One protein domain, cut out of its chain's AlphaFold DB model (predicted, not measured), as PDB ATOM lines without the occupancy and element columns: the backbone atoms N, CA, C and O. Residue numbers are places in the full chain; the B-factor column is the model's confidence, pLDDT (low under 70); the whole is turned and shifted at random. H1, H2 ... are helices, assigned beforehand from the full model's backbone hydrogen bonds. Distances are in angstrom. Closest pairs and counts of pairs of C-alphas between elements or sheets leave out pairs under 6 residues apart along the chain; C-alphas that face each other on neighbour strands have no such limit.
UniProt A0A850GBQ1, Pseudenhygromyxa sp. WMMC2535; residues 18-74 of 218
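Overview. This is residues 18 to 74 of the 218 residues of a protein of Pseudenhygromyxa sp. WMMC2535 (UniProt A0A850GBQ1). What shape do the three helices make? The longest helix, H3, meets H2 at a corner, and H1 stands crosswise to both of these arms, with its end near residue 30 at their level and its beginning at residue 18 off to one side of them; the far part of H3, residues 63 to 70, sticks out with the tail 71 to 74 and makes much of the length. What is it made of? The printed part has 57 residues, with three named helices in the order H1, H2, H3 along the chain and no named strand, and its class is all helix. How tightly is it drawn together? It is loose, with a radius of gyration of the C-alphas of 13.3 A, and elongated, with spans of 43 by 23 by 19 A.

Along the chain. Where is the longest helix? H3 holds residues 49 to 70 and is 31.3 A from first to last C-alpha, from C-alpha 49 at (15.300, -28.513, 47.640) to C-alpha 70 at (28.723, -1.390, 39.736). Where are the two shorter helices? H2 holds residues 35 to 47 and is 18.6 A long from first to last C-alpha. H1 holds residues 18 to 30, is 18.4 A long from first to last C-alpha, and begins with C-alpha 18 at (28.113, -25.267, 31.908).

Arrangement. How does H3 stand to H2? They touch only at the corner by their link, residues 51 to 52 of H3 with 44 to 46 of H2, and the closest C-alphas, those of Leu 45 and Gly 52, are 5.3 A apart. They run opposite ways at a steep tilt of 63 degrees. Where is H1? H1 and H3 are near each other, with 11 pairs of C-alphas within 10 A but no pair within 8 A. H1 and H2 are close but not clearly touching, about perpendicular at 79 degrees, and their closest C-alphas, those of Tyr 28 and Gly 38, are 6.6 A apart. What do the backbones show? In H1, H2 and H3 every O i to N i+4 pair is within hydrogen-bond range.

Size, cuts and confidence. How far does it reach? The two C-alphas farthest apart, those of Arg 47 and Asp 74, are 44.2 A apart. Residues 63 to 74, of which 63 to 70 belong to H3, stand free; the body without them spans 26 by 22 by 17 A. Is the printed part whole? It has no cut, and the links H1 to H2 and H2 to H3 are tight. Where is confidence low? The mean pLDDT of the printed part is 86.7, and residues 69 to 74 are under 70.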
ATOM      1  N   CYS A  18      28.176 -26.262  30.835       86.88
ATOM      2  CA  CYS A  18      28.113 -25.267  31.908       86.88
ATOM      3  C   CYS A  18      27.649 -23.889  31.401       86.88
ATOM      4  O   CYS A  18      27.031 -23.136  32.154       86.88
ATOM      5  N   ARG A  19      27.942 -23.563  30.133       88.00
ATOM      6  CA  ARG A  19      27.542 -22.301  29.508       88.00
ATOM      7  C   ARG A  19      26.035 -22.247  29.277       88.00
ATOM      8  O   ARG A  19      25.407 -21.309  29.745       88.00
ATOM      9  N   GLU A  20      25.466 -23.273  28.652       89.19
ATOM     10  CA  GLU A  20      24.022 -23.358  28.378       89.19
ATOM     11  C   GLU A  20      23.197 -23.320  29.669       89.19
ATOM     12  O   GLU A  20      22.190 -22.621  29.746       89.19
ATOM     13  N   ILE A  21      23.658 -24.005  30.723       90.50
ATOM     14  CA  ILE A  21      23.000 -23.963  32.036       90.50
ATOM     15  C   ILE A  21      23.054 -22.549  32.626       90.50
ATOM     16  O   ILE A  21      22.062 -22.066  33.163       90.50
ATOM     17  N   SER A  22      24.202 -21.875  32.530       89.44
ATOM     18  CA  SER A  22      24.351 -20.515  33.059       89.44
ATOM     19  C   SER A  22      23.469 -19.520  32.305       89.44
ATOM     20  O   SER A  22      22.806 -18.704  32.938       89.44
ATOM     21  N   GLU A  23      23.425 -19.611  30.974       91.12
ATOM     22  CA  GLU A  23      22.546 -18.801  30.123       91.12
ATOM     23  C   GLU A  23      21.076 -19.011  30.509       91.12
ATOM     24  O   GLU A  23      20.383 -18.044  30.812       91.12
ATOM     25  N   PHE A  24      20.634 -20.266  30.635       92.50
ATOM     26  CA  PHE A  24      19.277 -20.598  31.075       92.50
ATOM     27  C   PHE A  24      18.923 -19.988  32.441       92.50
ATOM     28  O   PHE A  24      17.842 -19.423  32.613       92.50
ATOM     29  N   LEU A  25      19.825 -20.085  33.423       92.19
ATOM     30  CA  LEU A  25      19.589 -19.541  34.762       92.19
ATOM     31  C   LEU A  25      19.514 -18.015  34.761       92.19
ATOM     32  O   LEU A  25      18.686 -17.465  35.485       92.19
ATOM     33  N   MET A  26      20.339 -17.334  33.961       91.31
ATOM     34  CA  MET A  26      20.254 -15.879  33.799       91.31
ATOM     35  C   MET A  26      18.911 -15.483  33.186       91.31
ATOM     36  O   MET A  26      18.185 -14.706  33.797       91.31
ATOM     37  N   THR A  27      18.515 -16.109  32.074       91.31
ATOM     38  CA  THR A  27      17.217 -15.866  31.422       91.31
ATOM     39  C   THR A  27      16.035 -16.131  32.362       91.31
ATOM     40  O   THR A  27      15.064 -15.375  32.371       91.31
ATOM     41  N   TYR A  28      16.114 -17.167  33.207       92.44
ATOM     42  CA  TYR A  28      15.105 -17.426  34.237       92.44
ATOM     43  C   TYR A  28      15.071 -16.339  35.323       92.44
ATOM     44  O   TYR A  28      13.989 -15.933  35.745       92.44
ATOM     45  N   LEU A  29      16.232 -15.863  35.790       89.44
ATOM     46  CA  LEU A  29      16.312 -14.796  36.794       89.44
ATOM     47  C   LEU A  29      15.839 -13.440  36.263       89.44
ATOM     48  O   LEU A  29      15.244 -12.680  37.025       89.44
ATOM     49  N   ASP A  30      16.085 -13.159  34.985       88.94
ATOM     50  CA  ASP A  30      15.647 -11.933  34.317       88.94
ATOM     51  C   ASP A  30      14.160 -11.999  33.904       88.94
ATOM     52  O   ASP A  30      13.563 -10.985  33.548       88.94
ATOM     53  N   GLY A  31      13.523 -13.172  34.025       88.19
ATOM     54  CA  GLY A  31      12.106 -13.372  33.707       88.19
ATOM     55  C   GLY A  31      11.807 -13.413  32.207       88.19
ATOM     56  O   GLY A  31      10.649 -13.322  31.813       88.19
ATOM     57  N   GLU A  32      12.838 -13.569  31.378       91.06
ATOM     58  CA  GLU A  32      12.747 -13.605  29.913       91.06
ATOM     59  C   GLU A  32      12.525 -15.024  29.365       91.06
ATOM     60  O   GLU A  32      12.470 -15.241  28.154       91.06
ATOM     61  N   LEU A  33      12.408 -16.016  30.251       89.06
ATOM     62  CA  LEU A  33      12.168 -17.396  29.854       89.06
ATOM     63  C   LEU A  33      10.729 -17.577  29.349       89.06
ATOM     64  O   LEU A  33       9.789 -16.989  29.884       89.06
ATOM     65  N   GLU A  34      10.547 -18.448  28.352       90.38
ATOM     66  CA  GLU A  34       9.219 -18.833  27.873       90.38
ATOM     67  C   GLU A  34       8.328 -19.284  29.044       90.38
ATOM     68  O   GLU A  34       8.745 -20.083  29.888       90.38
ATOM     69  N   ALA A  35       7.087 -18.790  29.093       84.69
ATOM     70  CA  ALA A  35       6.186 -18.975  30.234       84.69
ATOM     71  C   ALA A  35       5.991 -20.452  30.629       84.69
ATOM     72  O   ALA A  35       5.918 -20.777  31.817       84.69
ATOM     73  N   GLN A  36       5.951 -21.355  29.644       87.31
ATOM     74  CA  GLN A  36       5.843 -22.792  29.885       87.31
ATOM     75  C   GLN A  36       7.106 -23.356  30.553       87.31
ATOM     76  O   GLN A  36       7.007 -24.030  31.582       87.31
ATOM     77  N   ALA A  37       8.288 -23.029  30.027       86.69
ATOM     78  CA  ALA A  37       9.569 -23.473  30.574       86.69
ATOM     79  C   ALA A  37       9.832 -22.891  31.975       86.69
ATOM     80  O   ALA A  37      10.282 -23.607  32.874       86.69
ATOM     81  N   GLY A  38       9.477 -21.623  32.203       88.88
ATOM     82  CA  GLY A  38       9.549 -20.987  33.519       88.88
ATOM     83  C   GLY A  38       8.680 -21.693  34.554       88.88
ATOM     84  O   GLY A  38       9.161 -22.026  35.636       88.88
ATOM     85  N   HIS A  39       7.430 -22.008  34.208       90.00
ATOM     86  CA  HIS A  39       6.523 -22.709  35.116       90.00
ATOM     87  C   HIS A  39       7.004 -24.133  35.445       90.00
ATOM     88  O   HIS A  39       6.948 -24.561  36.601       90.00
ATOM     89  N   GLU A  40       7.513 -24.874  34.458       91.38
ATOM     90  CA  GLU A  40       8.092 -26.201  34.687       91.38
ATOM     91  C   GLU A  40       9.319 -26.150  35.601       91.38
ATOM     92  O   GLU A  40       9.431 -26.963  36.527       91.38
ATOM     93  N   PHE A  41      10.196 -25.164  35.405       91.00
ATOM     94  CA  PHE A  41      11.368 -24.979  36.248       91.00
ATOM     95  C   PHE A  41      10.988 -24.556  37.673       91.00
ATOM     96  O   PHE A  41      11.462 -25.155  38.638       91.00
ATOM     97  N   SER A  42      10.046 -23.624  37.844       88.88
ATOM     98  CA  SER A  42       9.522 -23.263  39.168       88.88
ATOM     99  C   SER A  42       8.872 -24.458  39.878       88.88
ATOM    100  O   SER A  42       9.084 -24.661  41.076       88.88
ATOM    101  N   ARG A  43       8.147 -25.318  39.145       92.94
ATOM    102  CA  ARG A  43       7.603 -26.574  39.689       92.94
ATOM    103  C   ARG A  43       8.715 -27.513  40.158       92.94
ATOM    104  O   ARG A  43       8.557 -28.171  41.188       92.94
ATOM    105  N   HIS A  44       9.817 -27.599  39.414       92.00
ATOM    106  CA  HIS A  44      10.978 -28.398  39.799       92.00
ATOM    107  C   HIS A  44      11.628 -27.862  41.079       92.00
ATOM    108  O   HIS A  44      11.860 -28.640  42.003       92.00
ATOM    109  N   LEU A  45      11.833 -26.546  41.187       92.12
ATOM    110  CA  LEU A  45      12.374 -25.911  42.395       92.12
ATOM    111  C   LEU A  45      11.509 -26.188  43.634       92.12
ATOM    112  O   LEU A  45      12.045 -26.435  44.710       92.12
ATOM    113  N   GLY A  46      10.181 -26.240  43.479       90.94
ATOM    114  CA  GLY A  46       9.267 -26.608  44.568       90.94
ATOM    115  C   GLY A  46       9.341 -28.081  44.998       90.94
ATOM    116  O   GLY A  46       8.956 -28.414  46.115       90.94
ATOM    117  N   ARG A  47       9.834 -28.976  44.133       93.56
ATOM    118  CA  ARG A  47       9.964 -30.421  44.409       93.56
ATOM    119  C   ARG A  47      11.388 -30.848  44.762       93.56
ATOM    120  O   ARG A  47      11.569 -31.929  45.314       93.56
ATOM    121  N   CYS A  48      12.383 -30.024  44.442       95.44
ATOM    122  CA  CYS A  48      13.798 -30.339  44.577       95.44
ATOM    123  C   CYS A  48      14.521 -29.259  45.408       95.44
ATOM    124  O   CYS A  48      15.077 -28.309  44.848       95.44
ATOM    125  N   PRO A  49      14.575 -29.418  46.748       90.75
ATOM    126  CA  PRO A  49      15.300 -28.513  47.640       90.75
ATOM    127  C   PRO A  49      16.755 -28.198  47.235       90.75
ATOM    128  O   PRO A  49      17.133 -27.028  47.309       90.75
ATOM    129  N   PRO A  50      17.594 -29.155  46.771       92.75
ATOM    130  CA  PRO A  50      18.974 -28.830  46.401       92.75
ATOM    131  C   PRO A  50      19.068 -27.891  45.192       92.75
ATOM    132  O   PRO A  50      19.952 -27.037  45.162       92.75
ATOM    133  N   CYS A  51      18.146 -27.981  44.228       91.31
ATOM    134  CA  CYS A  51      18.099 -27.045  43.103       91.31
ATOM    135  C   CYS A  51      17.696 -25.634  43.554       91.31
ATOM    136  O   CYS A  51      18.242 -24.656  43.049       91.31
ATOM    137  N   GLY A  52      16.812 -25.527  44.553       91.12
ATOM    138  CA  GLY A  52      16.500 -24.255  45.212       91.12
ATOM    139  C   GLY A  52      17.718 -23.635  45.900       91.12
ATOM    140  O   GLY A  52      18.005 -22.458  45.695       91.12
ATOM    141  N   HIS A  53      18.484 -24.430  46.655       93.62
ATOM    142  CA  HIS A  53      19.721 -23.962  47.291       93.62
ATOM    143  C   HIS A  53      20.768 -23.503  46.275       93.62
ATOM    144  O   HIS A  53      21.389 -22.459  46.462       93.62
ATOM    145  N   TYR A  54      20.940 -24.253  45.185       92.19
ATOM    146  CA  TYR A  54      21.852 -23.872  44.112       92.19
ATOM    147  C   TYR A  54      21.456 -22.537  43.471       92.19
ATOM    148  O   TYR A  54      22.308 -21.665  43.298       92.19
ATOM    149  N   LEU A  55      20.165 -22.345  43.179       93.00
ATOM    150  CA  LEU A  55      19.665 -21.090  42.621       93.00
ATOM    151  C   LEU A  55      19.910 -19.907  43.570       93.00
ATOM    152  O   LEU A  55      20.250 -18.818  43.114       93.00
ATOM    153  N   GLU A  56      19.776 -20.117  44.878       92.75
ATOM    154  CA  GLU A  56      20.048 -19.079  45.873       92.75
ATOM    155  C   GLU A  56      21.531 -18.681  45.901       92.75
ATOM    156  O   GLU A  56      21.862 -17.501  45.793       92.75
ATOM    157  N   SER A  57      22.449 -19.652  45.935       93.25
ATOM    158  CA  SER A  57      23.891 -19.373  45.832       93.25
ATOM    159  C   SER A  57      24.261 -18.684  44.513       93.25
ATOM    160  O   SER A  57      25.126 -17.802  44.473       93.25
ATOM    161  N   TYR A  58      23.589 -19.058  43.424       93.81
ATOM    162  CA  TYR A  58      23.774 -18.431  42.123       93.81
ATOM    163  C   TYR A  58      23.338 -16.956  42.138       93.81
ATOM    164  O   TYR A  58      24.101 -16.088  41.711       93.81
ATOM    165  N   ARG A  59      22.175 -16.638  42.726       92.38
ATOM    166  CA  ARG A  59      21.704 -15.251  42.918       92.38
ATOM    167  C   ARG A  59      22.689 -14.408  43.722       92.38
ATOM    168  O   ARG A  59      23.001 -13.293  43.311       92.38
ATOM    169  N   GLN A  60      23.223 -14.956  44.811       93.44
ATOM    170  CA  GLN A  60      24.229 -14.274  45.632       93.44
ATOM    171  C   GLN A  60      25.499 -13.963  44.834       93.44
ATOM    172  O   GLN A  60      26.057 -12.872  44.949       93.44
ATOM    173  N   THR A  61      25.937 -14.895  43.985       92.12
ATOM    174  CA  THR A  61      27.099 -14.691  43.111       92.12
ATOM    175  C   THR A  61      26.833 -13.575  42.103       92.12
ATOM    176  O   THR A  61      27.658 -12.677  41.951       92.12
ATOM    177  N   VAL A  62      25.661 -13.572  41.458       89.69
ATOM    178  CA  VAL A  62      25.256 -12.502  40.532       89.69
ATOM    179  C   VAL A  62      25.212 -11.147  41.242       89.69
ATOM    180  O   VAL A  62      25.696 -10.154  40.702       89.69
ATOM    181  N   GLU A  63      24.681 -11.083  42.462       88.75
ATOM    182  CA  GLU A  63      24.646  -9.853  43.252       88.75
ATOM    183  C   GLU A  63      26.049  -9.363  43.635       88.75
ATOM    184  O   GLU A  63      26.334  -8.172  43.524       88.75
ATOM    185  N   LEU A  64      26.942 -10.262  44.056       89.62
ATOM    186  CA  LEU A  64      28.338  -9.932  44.353       89.62
ATOM    187  C   LEU A  64      29.050  -9.376  43.120       89.62
ATOM    188  O   LEU A  64      29.661  -8.316  43.197       89.62
ATOM    189  N   VAL A  65      28.910 -10.038  41.969       87.69
ATOM    190  CA  VAL A  65      29.496  -9.574  40.704       87.69
ATOM    191  C   VAL A  65      28.918  -8.219  40.303       87.69
ATOM    192  O   VAL A  65      29.669  -7.322  39.930       87.69
ATOM    193  N   ARG A  66      27.600  -8.025  40.434       84.19
ATOM    194  CA  ARG A  66      26.958  -6.728  40.182       84.19
ATOM    195  C   ARG A  66      27.482  -5.656  41.130       84.19
ATOM    196  O   ARG A  66      27.699  -4.546  40.674       84.19
ATOM    197  N   ARG A  67      27.717  -5.956  42.408       81.38
ATOM    198  CA  ARG A  67      28.288  -4.997  43.366       81.38
ATOM    199  C   ARG A  67      29.739  -4.657  43.054       81.38
ATOM    200  O   ARG A  67      30.061  -3.482  43.059       81.38
ATOM    201  N   CYS A  68      30.577  -5.632  42.716       78.06
ATOM    202  CA  CYS A  68      31.968  -5.379  42.327       78.06
ATOM    203  C   CYS A  68      32.083  -4.665  40.968       78.06
ATOM    204  O   CYS A  68      33.017  -3.907  40.741       78.06
ATOM    205  N   GLY A  69      31.145  -4.919  40.051       69.25
ATOM    206  CA  GLY A  69      31.105  -4.292  38.729       69.25
ATOM    207  C   GLY A  69      30.419  -2.921  38.698       69.25
ATOM    208  O   GLY A  69      30.768  -2.098  37.859       69.25
ATOM    209  N   ARG A  70      29.442  -2.674  39.588       57.88
ATOM    210  CA  ARG A  70      28.723  -1.390  39.736       57.88
ATOM    211  C   ARG A  70      29.252  -0.521  40.856       57.88
ATOM    212  O   ARG A  70      28.854   0.639  40.919       57.88
ATOM    213  N   SER A  71      30.103  -1.034  41.745       51.69
ATOM    214  CA  SER A  71      30.995  -0.135  42.447       51.69
ATOM    215  C   SER A  71      31.756   0.573  41.336       51.69
ATOM    216  O   SER A  71      32.659   0.006  40.720       51.69
ATOM    217  N   GLU A  72      31.363   1.815  41.071       52.41
ATOM    218  CA  GLU A  72      32.300   2.925  41.085       52.41
ATOM    219  C   GLU A  72      33.255   2.627  42.248       52.41
ATOM    220  O   GLU A  72      33.046   3.059  43.379       52.41
ATOM    221  N   LEU A  73      34.223   1.728  42.023       54.06
ATOM    222  CA  LEU A  73      35.406   1.654  42.844       54.06
ATOM    223  C   LEU A  73      35.827   3.106  42.864       54.06
ATOM    224  O   LEU A  73      35.995   3.677  41.776       54.06
ATOM    225  N   ASP A  74      35.867   3.699  44.059       55.38
ATOM    226  CA  ASP A  74      36.355   5.059  44.228       55.38
ATOM    227  C   ASP A  74      37.549   5.207  43.274       55.38
ATOM    228  O   ASP A  74      38.352   4.265  43.193       55.38
TER     229      ASP A  74